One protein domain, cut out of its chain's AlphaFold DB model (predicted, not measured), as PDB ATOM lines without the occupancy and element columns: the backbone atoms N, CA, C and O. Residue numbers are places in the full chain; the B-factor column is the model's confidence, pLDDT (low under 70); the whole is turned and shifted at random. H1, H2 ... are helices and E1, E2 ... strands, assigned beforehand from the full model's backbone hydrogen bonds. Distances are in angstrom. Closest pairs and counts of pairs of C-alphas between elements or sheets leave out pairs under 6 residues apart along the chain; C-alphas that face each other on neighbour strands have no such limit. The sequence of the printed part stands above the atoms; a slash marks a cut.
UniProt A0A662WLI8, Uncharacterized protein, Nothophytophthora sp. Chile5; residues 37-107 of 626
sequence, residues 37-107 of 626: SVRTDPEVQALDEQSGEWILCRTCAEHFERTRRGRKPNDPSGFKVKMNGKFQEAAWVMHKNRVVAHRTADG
ATOM      1  N   SER A  37      42.437  -6.785  34.730       90.19
ATOM      2  CA  SER A  37      41.364  -7.226  33.827       90.19
ATOM      3  C   SER A  37      40.005  -7.367  34.517       90.19
ATOM      4  O   SER A  37      38.983  -7.061  33.914       90.19
ATOM      5  N   VAL A  38      39.984  -7.797  35.784       89.88
ATOM      6  CA  VAL A  38      38.756  -7.909  36.584       89.88
ATOM      7  C   VAL A  38      38.353  -6.545  37.149       89.88
ATOM      8  O   VAL A  38      37.173  -6.224  37.166       89.88
ATOM      9  N   ARG A  39      39.311  -5.715  37.582       89.31
ATOM     10  CA  ARG A  39      39.036  -4.367  38.118       89.31
ATOM     11  C   ARG A  39      38.426  -3.419  37.089       89.31
ATOM     12  O   ARG A  39      37.586  -2.606  37.447       89.31
ATOM     13  N   THR A  40      38.859  -3.509  35.837       91.12
ATOM     14  CA  THR A  40      38.387  -2.643  34.748       91.12
ATOM     15  C   THR A  40      37.116  -3.157  34.073       91.12
ATOM     16  O   THR A  40      36.637  -2.529  33.133       91.12
ATOM     17  N   ASP A  41      36.593  -4.315  34.478       91.44
ATOM     18  CA  ASP A  41      35.434  -4.918  33.823       91.44
ATOM     19  C   ASP A  41      34.135  -4.191  34.237       91.44
ATOM     20  O   ASP A  41      33.837  -4.117  35.431       91.44
ATOM     21  N   PRO A  42      33.325  -3.682  33.286       89.94
ATOM     22  CA  PRO A  42      32.108  -2.917  33.584       89.94
ATOM     23  C   PRO A  42      31.015  -3.728  34.298       89.94
ATOM     24  O   PRO A  42      30.086  -3.154  34.870       89.94
ATOM     25  N   GLU A  43      31.102  -5.061  34.272       88.38
ATOM     26  CA  GLU A  43      30.174  -5.946  34.988       88.38
ATOM     27  C   GLU A  43      30.489  -6.077  36.483       88.38
ATOM     28  O   GLU A  43      29.745  -6.723  37.231       88.38
ATOM     29  N   VAL A  44      31.584  -5.473  36.937       91.06
ATOM     30  CA  VAL A  44      32.005  -5.473  38.333       91.06
ATOM     31  C   VAL A  44      31.480  -4.224  39.021       91.06
ATOM     32  O   VAL A  44      31.847  -3.107  38.684       91.06
ATOM     33  N   GLN A  45      30.612  -4.422  40.010       89.12
ATOM     34  CA  GLN A  45      30.020  -3.334  40.785       89.12
ATOM     35  C   GLN A  45      30.888  -2.952  41.987       89.12
ATOM     36  O   GLN A  45      31.029  -1.778  42.304       89.12
ATOM     37  N   ALA A  46      31.461  -3.945  42.668       88.12
ATOM     38  CA  ALA A  46      32.433  -3.729  43.733       88.12
ATOM     39  C   ALA A  46      33.317  -4.963  43.916       88.12
ATOM     40  O   ALA A  46      32.926  -6.089  43.598       88.12
ATOM     41  N   LEU A  47      34.496  -4.751  44.485       90.31
ATOM     42  CA  LEU A  47      35.487  -5.788  44.742       90.31
ATOM     43  C   LEU A  47      35.878  -5.780  46.211       90.31
ATOM     44  O   LEU A  47      35.961  -4.723  46.831       90.31
ATOM     45  N   ASP A  48      36.180  -6.958  46.749       87.62
ATOM     46  CA  ASP A  48      36.876  -7.025  48.025       87.62
ATOM     47  C   ASP A  48      38.360  -6.721  47.839       87.62
ATOM     48  O   ASP A  48      39.154  -7.621  47.552       87.62
ATOM     49  N   GLU A  49      38.737  -5.462  48.004       84.81
ATOM     50  CA  GLU A  49      40.138  -5.044  47.946       84.81
ATOM     51  C   GLU A  49      40.969  -5.559  49.127       84.81
ATOM     52  O   GLU A  49      42.188  -5.657  49.016       84.81
ATOM     53  N   GLN A  50      40.337  -5.916  50.248       79.31
ATOM     54  CA  GLN A  50      41.044  -6.313  51.464       79.31
ATOM     55  C   GLN A  50      41.375  -7.806  51.474       79.31
ATOM     56  O   GLN A  50      42.466  -8.195  51.893       79.31
ATOM     57  N   SER A  51      40.445  -8.658  51.034       79.56
ATOM     58  CA  SER A  51      40.646 -10.115  51.075       79.56
ATOM     59  C   SER A  51      40.881 -10.763  49.711       79.56
ATOM     60  O   SER A  51      41.395 -11.886  49.655       79.56
ATOM     61  N   GLY A  52      40.494 -10.103  48.614       82.62
ATOM     62  CA  GLY A  52      40.522 -10.710  47.284       82.62
ATOM     63  C   GLY A  52      39.551 -11.891  47.121       82.62
ATOM     64  O   GLY A  52      39.702 -12.694  46.199       82.62
ATOM     65  N   GLU A  53      38.596 -12.082  48.039       86.12
ATOM     66  CA  GLU A  53      37.785 -13.305  48.098       86.12
ATOM     67  C   GLU A  53      36.443 -13.187  47.372       86.12
ATOM     68  O   GLU A  53      35.938 -14.193  46.868       86.12
ATOM     69  N   TRP A  54      35.849 -11.995  47.291       88.25
ATOM     70  CA  TRP A  54      34.538 -11.811  46.672       88.25
ATOM     71  C   TRP A  54      34.462 -10.620  45.723       88.25
ATOM     72  O   TRP A  54      35.169  -9.625  45.860       88.25
ATOM     73  N   ILE A  55      33.549 -10.753  44.766       90.69
ATOM     74  CA  ILE A  55      33.185  -9.730  43.796       90.69
ATOM     75  C   ILE A  55      31.669  -9.548  43.805       90.69
ATOM     76  O   ILE A  55      30.918 -10.521  43.924       90.69
ATOM     77  N   LEU A  56      31.214  -8.306  43.702       90.50
ATOM     78  CA  LEU A  56      29.825  -7.973  43.413       90.50
ATOM     79  C   LEU A  56      29.688  -7.841  41.897       90.50
ATOM     80  O   LEU A  56      30.244  -6.925  41.294       90.50
ATOM     81  N   CYS A  57      28.972  -8.779  41.283       91.81
ATOM     82  CA  CYS A  57      28.616  -8.701  39.869       91.81
ATOM     83  C   CYS A  57      27.356  -7.849  39.713       91.81
ATOM     84  O   CYS A  57      26.331  -8.174  40.317       91.81
ATOM     85  N   ARG A  58      27.418  -6.822  38.861       89.25
ATOM     86  CA  ARG A  58      26.315  -5.896  38.587       89.25
ATOM     87  C   ARG A  58      25.059  -6.632  38.130       89.25
ATOM     88  O   ARG A  58      24.003  -6.458  38.725       89.25
ATOM     89  N   THR A  59      25.187  -7.528  37.150       88.38
ATOM     90  CA  THR A  59      24.048  -8.316  36.656       88.38
ATOM     91  C   THR A  59      23.422  -9.195  37.750       88.38
ATOM     92  O   THR A  59      22.201  -9.313  37.836       88.38
ATOM     93  N   CYS A  60      24.232  -9.821  38.614       86.00
ATOM     94  CA  CYS A  60      23.693 -10.646  39.702       86.00
ATOM     95  C   CYS A  60      23.011  -9.814  40.791       86.00
ATOM     96  O   CYS A  60      22.021 -10.270  41.363       86.00
ATOM     97  N   ALA A  61      23.546  -8.630  41.098       85.81
ATOM     98  CA  ALA A  61      22.929  -7.702  42.035       85.81
ATOM     99  C   ALA A  61      21.569  -7.228  41.504       85.81
ATOM    100  O   ALA A  61      20.564  -7.384  42.190       85.81
ATOM    101  N   GLU A  62      21.524  -6.796  40.245       86.62
ATOM    102  CA  GLU A  62      20.311  -6.341  39.565       86.62
ATOM    103  C   GLU A  62      19.239  -7.445  39.486       86.62
ATOM    104  O   GLU A  62      18.074  -7.232  39.821       86.62
ATOM    105  N   HIS A  63      19.628  -8.670  39.114       83.75
ATOM    106  CA  HIS A  63      18.701  -9.804  39.072       83.75
ATOM    107  C   HIS A  63      18.151 -10.150  40.463       83.75
ATOM    108  O   HIS A  63      16.976 -10.503  40.602       83.75
ATOM    109  N   PHE A  64      18.976 -10.044  41.508       82.50
ATOM    110  CA  PHE A  64      18.523 -10.264  42.878       82.50
ATOM    111  C   PHE A  64      17.568  -9.161  43.348       82.50
ATOM    112  O   PHE A  64      16.551  -9.477  43.964       82.50
ATOM    113  N   GLU A  65      17.860  -7.894  43.052       83.06
ATOM    114  CA  GLU A  65      16.984  -6.764  43.379       83.06
ATOM    115  C   GLU A  65      15.618  -6.900  42.699       83.06
ATOM    116  O   GLU A  65      14.592  -6.801  43.376       83.06
ATOM    117  N   ARG A  66      15.605  -7.244  41.403       84.88
ATOM    118  CA  ARG A  66      14.381  -7.445  40.612       84.88
ATOM    119  C   ARG A  66      13.542  -8.616  41.118       84.88
ATOM    120  O   ARG A  66      12.340  -8.494  41.314       84.88
ATOM    121  N   THR A  67      14.159  -9.777  41.325       80.69
ATOM    122  CA  THR A  67      13.395 -11.005  41.601       80.69
ATOM    123  C   THR A  67      13.174 -11.265  43.087       80.69
ATOM    124  O   THR A  67      12.314 -12.074  43.443       80.69
ATOM    125  N   ARG A  68      13.987 -10.663  43.972       76.94
ATOM    126  CA  ARG A  68      14.156 -11.043  45.391       76.94
ATOM    127  C   ARG A  68      14.341 -12.554  45.601       76.94
ATOM    128  O   ARG A  68      14.159 -13.072  46.707       76.94
ATOM    129  N   ARG A  69      14.698 -13.288  44.541       66.12
ATOM    130  CA  ARG A  69      14.852 -14.741  44.514       66.12
ATOM    131  C   ARG A  69      16.324 -15.054  44.316       66.12
ATOM    132  O   ARG A  69      16.982 -14.573  43.406       66.12
ATOM    133  N   GLY A  70      16.860 -15.876  45.206       65.25
ATOM    134  CA  GLY A  70      18.270 -16.241  45.194       65.25
ATOM    135  C   GLY A  70      18.752 -16.627  46.581       65.25
ATOM    136  O   GLY A  70      18.012 -16.528  47.563       65.25
ATOM    137  N   ARG A  71      20.007 -17.083  46.682       61.69
ATOM    138  CA  ARG A  71      20.644 -17.177  48.001       61.69
ATOM    139  C   ARG A  71      20.633 -15.773  48.584       61.69
ATOM    140  O   ARG A  71      21.164 -14.867  47.947       61.69
ATOM    141  N   LYS A  72      20.014 -15.623  49.760       57.97
ATOM    142  CA  LYS A  72      20.011 -14.370  50.515       57.97
ATOM    143  C   LYS A  72      21.440 -13.814  50.492       57.97
ATOM    144  O   LYS A  72      22.350 -14.579  50.833       57.97
ATOM    145  N   PRO A  73      21.648 -12.565  50.045       60.88
ATOM    146  CA  PRO A  73      22.917 -11.888  50.189       60.88
ATOM    147  C   PRO A  73      23.383 -12.108  51.619       60.88
ATOM    148  O   PRO A  73      22.637 -11.844  52.562       60.88
ATOM    149  N   ASN A  74      24.576 -12.676  51.783       57.41
ATOM    150  CA  ASN A  74      25.150 -12.816  53.118       57.41
ATOM    151  C   ASN A  74      25.387 -11.437  53.762       57.41
ATOM    152  O   ASN A  74      25.572 -11.385  54.970       57.41
ATOM    153  N   ASP A  75      25.331 -10.358  52.973       62.41
ATOM    154  CA  ASP A  75      25.503  -8.981  53.407       62.41
ATOM    155  C   ASP A  75      24.432  -8.050  52.811       62.41
ATOM    156  O   ASP A  75      23.973  -8.276  51.689       62.41
ATOM    157  N   PRO A  76      24.075  -6.962  53.516       59.72
ATOM    158  CA  PRO A  76      23.141  -5.945  53.027       59.72
ATOM    159  C   PRO A  76      23.645  -5.200  51.781       59.72
ATOM    160  O   PRO A  76      22.855  -4.556  51.105       59.72
ATOM    161  N   SER A  77      24.937  -5.304  51.454       61.34
ATOM    162  CA  SER A  77      25.555  -4.644  50.298       61.34
ATOM    163  C   SER A  77      25.423  -5.419  48.979       61.34
ATOM    164  O   SER A  77      26.048  -5.041  47.995       61.34
ATOM    165  N   GLY A  78      24.667  -6.522  48.953       65.75
ATOM    166  CA  GLY A  78      24.329  -7.238  47.722       65.75
ATOM    167  C   GLY A  78      24.981  -8.613  47.562       65.75
ATOM    168  O   GLY A  78      25.618  -9.170  48.462       65.75
ATOM    169  N   PHE A  79      24.750  -9.219  46.396       75.81
ATOM    170  CA  PHE A  79      25.123 -10.603  46.116       75.81
ATOM    171  C   PHE A  79      26.635 -10.763  45.888       75.81
ATOM    172  O   PHE A  79      27.147 -10.577  44.783       75.81
ATOM    173  N   LYS A  80      27.354 -11.152  46.946       84.06
ATOM    174  CA  LYS A  80      28.793 -11.455  46.910       84.06
ATOM    175  C   LYS A  80      29.067 -12.811  46.271       84.06
ATOM    176  O   LYS A  80      28.752 -13.864  46.832       84.06
ATOM    177  N   VAL A  81      29.718 -12.787  45.114       85.38
ATOM    178  CA  VAL A  81      30.209 -13.978  44.427       85.38
ATOM    179  C   VAL A  81      31.596 -14.292  44.957       85.38
ATOM    180  O   VAL A  81      32.554 -13.556  44.726       85.38
ATOM    181  N   LYS A  82      31.710 -15.403  45.682       87.00
ATOM    182  CA  LYS A  82      32.997 -15.887  46.172       87.00
ATOM    183  C   LYS A  82      33.832 -16.416  45.011       87.00
ATOM    184  O   LYS A  82      33.447 -17.391  44.363       87.00
ATOM    185  N   MET A  83      34.995 -15.818  44.805       87.25
ATOM    186  CA  MET A  83      35.962 -16.252  43.812       87.25
ATOM    187  C   MET A  83      37.032 -17.130  44.436       87.25
ATOM    188  O   MET A  83      37.386 -17.035  45.610       87.25
ATOM    189  N   ASN A  84      37.548 -18.047  43.627       81.69
ATOM    190  CA  ASN A  84      38.631 -18.908  44.057       81.69
ATOM    191  C   ASN A  84      39.947 -18.135  43.930       81.69
ATOM    192  O   ASN A  84      40.374 -17.853  42.814       81.69
ATOM    193  N   GLY A  85      40.602 -17.823  45.052       73.88
ATOM    194  CA  GLY A  85      41.750 -16.903  45.107       73.88
ATOM    195  C   GLY A  85      42.950 -17.237  44.203       73.88
ATOM    196  O   GLY A  85      43.758 -16.365  43.924       73.88
ATOM    197  N   LYS A  86      43.079 -18.478  43.708       80.62
ATOM    198  CA  LYS A  86      44.130 -18.861  42.737       80.62
ATOM    199  C   LYS A  86      43.723 -18.730  41.265       80.62
ATOM    200  O   LYS A  86      44.579 -18.808  40.394       80.62
ATOM    201  N   PHE A  87      42.432 -18.584  40.988       86.19
ATOM    202  CA  PHE A  87      41.858 -18.553  39.643       86.19
ATOM    203  C   PHE A  87      40.824 -17.430  39.527       86.19
ATOM    204  O   PHE A  87      39.786 -17.631  38.910       86.19
ATOM    205  N   GLN A  88      41.071 -16.277  40.159       86.44
ATOM    206  CA  GLN A  88      40.122 -15.155  40.205       86.44
ATOM    207  C   GLN A  88      39.668 -14.736  38.804       86.44
ATOM    208  O   GLN A  88      38.472 -14.645  38.564       86.44
ATOM    209  N   GLU A  89      40.605 -14.579  37.868       89.12
ATOM    210  CA  GLU A  89      40.307 -14.190  36.487       89.12
ATOM    211  C   GLU A  89      39.481 -15.252  35.750       89.12
ATOM    212  O   GLU A  89      38.399 -14.964  35.254       89.12
ATOM    213  N   ALA A  90      39.918 -16.514  35.751       88.62
ATOM    214  CA  ALA A  90      39.175 -17.588  35.089       88.62
ATOM    215  C   ALA A  90      37.797 -17.839  35.734       88.62
ATOM    216  O   ALA A  90      36.822 -18.129  35.041       88.62
ATOM    217  N   ALA A  91      37.699 -17.727  37.061       90.44
ATOM    218  CA  ALA A  91      36.439 -17.841  37.785       90.44
ATOM    219  C   ALA A  91      35.501 -16.675  37.455       90.44
ATOM    220  O   ALA A  91      34.307 -16.907  37.262       90.44
ATOM    221  N   TRP A  92      36.040 -15.459  37.336       92.19
ATOM    222  CA  TRP A  92      35.291 -14.291  36.896       92.19
ATOM    223  C   TRP A  92      34.775 -14.459  35.471       92.19
ATOM    224  O   TRP A  92      33.574 -14.341  35.258       92.19
ATOM    225  N   VAL A  93      35.628 -14.852  34.524       91.88
ATOM    226  CA  VAL A  93      35.229 -15.098  33.129       91.88
ATOM    227  C   VAL A  93      34.128 -16.158  33.045       91.88
ATOM    228  O   VAL A  93      33.121 -15.956  32.368       91.88
ATOM    229  N   MET A  94      34.253 -17.274  33.773       91.12
ATOM    230  CA  MET A  94      33.200 -18.298  33.796       91.12
ATOM    231  C   MET A  94      31.896 -17.794  34.422       91.12
ATOM    232  O   MET A  94      30.814 -18.141  33.946       91.12
ATOM    233  N   HIS A  95      31.981 -17.000  35.490       91.12
ATOM    234  CA  HIS A  95      30.807 -16.402  36.113       91.12
ATOM    235  C   HIS A  95      30.121 -15.420  35.159       91.12
ATOM    236  O   HIS A  95      28.921 -15.550  34.929       91.12
ATOM    237  N   LYS A  96      30.884 -14.517  34.543       90.50
ATOM    238  CA  LYS A  96      30.406 -13.555  33.551       90.50
ATOM    239  C   LYS A  96      29.710 -14.258  32.391       90.50
ATOM    240  O   LYS A  96      28.556 -13.959  32.123       90.50
ATOM    241  N   ASN A  97      30.335 -15.270  31.788       90.19
ATOM    242  CA  ASN A  97      29.725 -16.026  30.688       90.19
ATOM    243  C   ASN A  97      28.411 -16.708  31.099       90.19
ATOM    244  O   ASN A  97      27.461 -16.742  30.322       90.19
ATOM    245  N   ARG A  98      28.333 -17.227  32.330       87.88
ATOM    246  CA  ARG A  98      27.099 -17.825  32.854       87.88
ATOM    247  C   ARG A  98      25.997 -16.788  33.055       87.88
ATOM    248  O   ARG A  98      24.837 -17.092  32.827       87.88
ATOM    249  N   VAL A  99      26.350 -15.601  33.530       84.44
ATOM    250  CA  VAL A  99      25.393 -14.560  33.913       84.44
ATOM    251  C   VAL A  99      24.922 -13.749  32.705       84.44
ATOM    252  O   VAL A  99      23.733 -13.469  32.595       84.44
ATOM    253  N   VAL A 100      25.804 -13.465  31.747       77.38
ATOM    254  CA  VAL A 100      25.443 -12.830  30.468       77.38
ATOM    255  C   VAL A 100      24.447 -13.693  29.688       77.38
ATOM    256  O   VAL A 100      23.492 -13.157  29.137       77.38
ATOM    257  N   ALA A 101      24.586 -15.022  29.734       67.00
ATOM    258  CA  ALA A 101      23.613 -15.935  29.130       67.00
ATOM    259  C   ALA A 101      22.195 -15.813  29.729       67.00
ATOM    260  O   ALA A 101      21.221 -16.168  29.071       67.00
ATOM    261  N   HIS A 102      22.062 -15.313  30.964       65.00
ATOM    262  CA  HIS A 102      20.757 -15.051  31.574       65.00
ATOM    263  C   HIS A 102      20.169 -13.697  31.142       65.00
ATOM    264  O   HIS A 102      18.960 -13.608  30.964       65.00
ATOM    265  N   ARG A 103      20.995 -12.675  30.868       69.06
ATOM    266  CA  ARG A 103      20.513 -11.380  30.343       69.06
ATOM    267  C   ARG A 103      19.859 -11.502  28.972       69.06
ATOM    268  O   ARG A 103      18.814 -10.907  28.744       69.06
ATOM    269  N   THR A 104      20.439 -12.302  28.082       59.06
ATOM    270  CA  THR A 104      19.869 -12.538  26.746       59.06
ATOM    271  C   THR A 104      18.537 -13.284  26.782       59.06
ATOM    272  O   THR A 104      17.782 -13.206  25.823       59.06
ATOM    273  N   ALA A 105      18.245 -14.012  27.863       57.28
ATOM    274  CA  ALA A 105      16.970 -14.705  28.027       57.28
ATOM    275  C   ALA A 105      15.881 -13.788  28.609       57.28
ATOM    276  O   ALA A 105      14.731 -13.881  28.192       57.28
ATOM    277  N   ASP A 106      16.242 -12.894  29.534       56.44
ATOM    278  CA  ASP A 106      15.281 -12.003  30.199       56.44
ATOM    279  C   ASP A 106      14.912 -10.776  29.334       56.44
ATOM    280  O   ASP A 106      13.785 -10.291  29.416       56.44
ATOM    281  N   GLY A 107      15.810 -10.309  28.454       52.88
ATOM    282  CA  GLY A 107      15.552  -9.163  27.566       52.88
ATOM    283  C   GLY A 107      14.432  -9.371  26.536       52.88
ATOM    284  O   GLY A 107      13.883  -8.400  26.044       52.88
TER     285      GLY A 107
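Overview. This is residues 37 to 107 of the 626 residues of an uncharacterized protein of Nothophytophthora sp. Chile5 (UniProt A0A662WLI8). A small, compact domain in which a three-stranded sheet has one long helix, H2, laid over one face, while a shorter helix, H1, reaches out past one end of the sheet and meets the later part of H2. A long loop, residues 68 to 79, leads from the far end of H1 back to the third strand. The printed part has 71 residues, with two named helices and three named strands in the order E1, E2, H1, E3, H2. The sheet runs E1, E2, E3, antiparallel throughout, and the class is mixed, helices and strands. The radius of gyration of the C-alphas is 11.8 A, and the C-alphas span 32 by 26 by 18 A.

Along the chain. Start at Ser 37 and go on to C-alpha 44 at (32.005, -5.473, 38.333), where E1 begins; it covers residues 44 to 47. E2 is residues 54 to 57, 9.5 A from first to last C-alpha. H1, residues 58 to 67, follows at once and ends 14.2 A on, with C-alpha 67 at (13.395, -11.005, 41.601). E3 is residues 80 to 82. Find C-alpha 88 at (40.122, -15.155, 40.205); from there H2 runs 27.0 A to residue 106.

Arrangement. Look first at the sheet, where E2 is the inner strand. E1 and E2 form a hairpin at 163 degrees between their directions, with N 45 and O 56 at 2.8 A and N 56 and O 46 at 2.8 A, within hydrogen-bond range. E2 and E3 are antiparallel at 129 degrees, with N 81 and O 55 at 2.8 A. The edge strands E1 and E3 are apart. H2 is on the sheet, which gives two layers, a helix on one face of a sheet. It lies over E2 at a height over the sheet of 7.4 A, from a local plane that 6 C-alphas only just give, and runs along the strands, at 23 degrees to E2 on the local plane. H1 only grazes the sheet, with its residues 58 to 61. H2 touches H1 with residues 99 to 103 alone; the closest C-alphas, those of Thr 59 and Val 99, are 7.0 A apart, and the helices run the same way at a steep tilt of 42 degrees. In H1 every O i to N i+4 pair is within hydrogen-bond range; in H2 13 of 15 are.

Size, cuts and confidence. The two C-alphas farthest apart, those of Gln 50 and Gly 107, are 35.1 A apart. The printed part has no cut. The link from H1 to E3, 12 residues, is long. The mean pLDDT of the printed part is 80.5; look for values under 70 at residues 69 to 78 and 101 to 107.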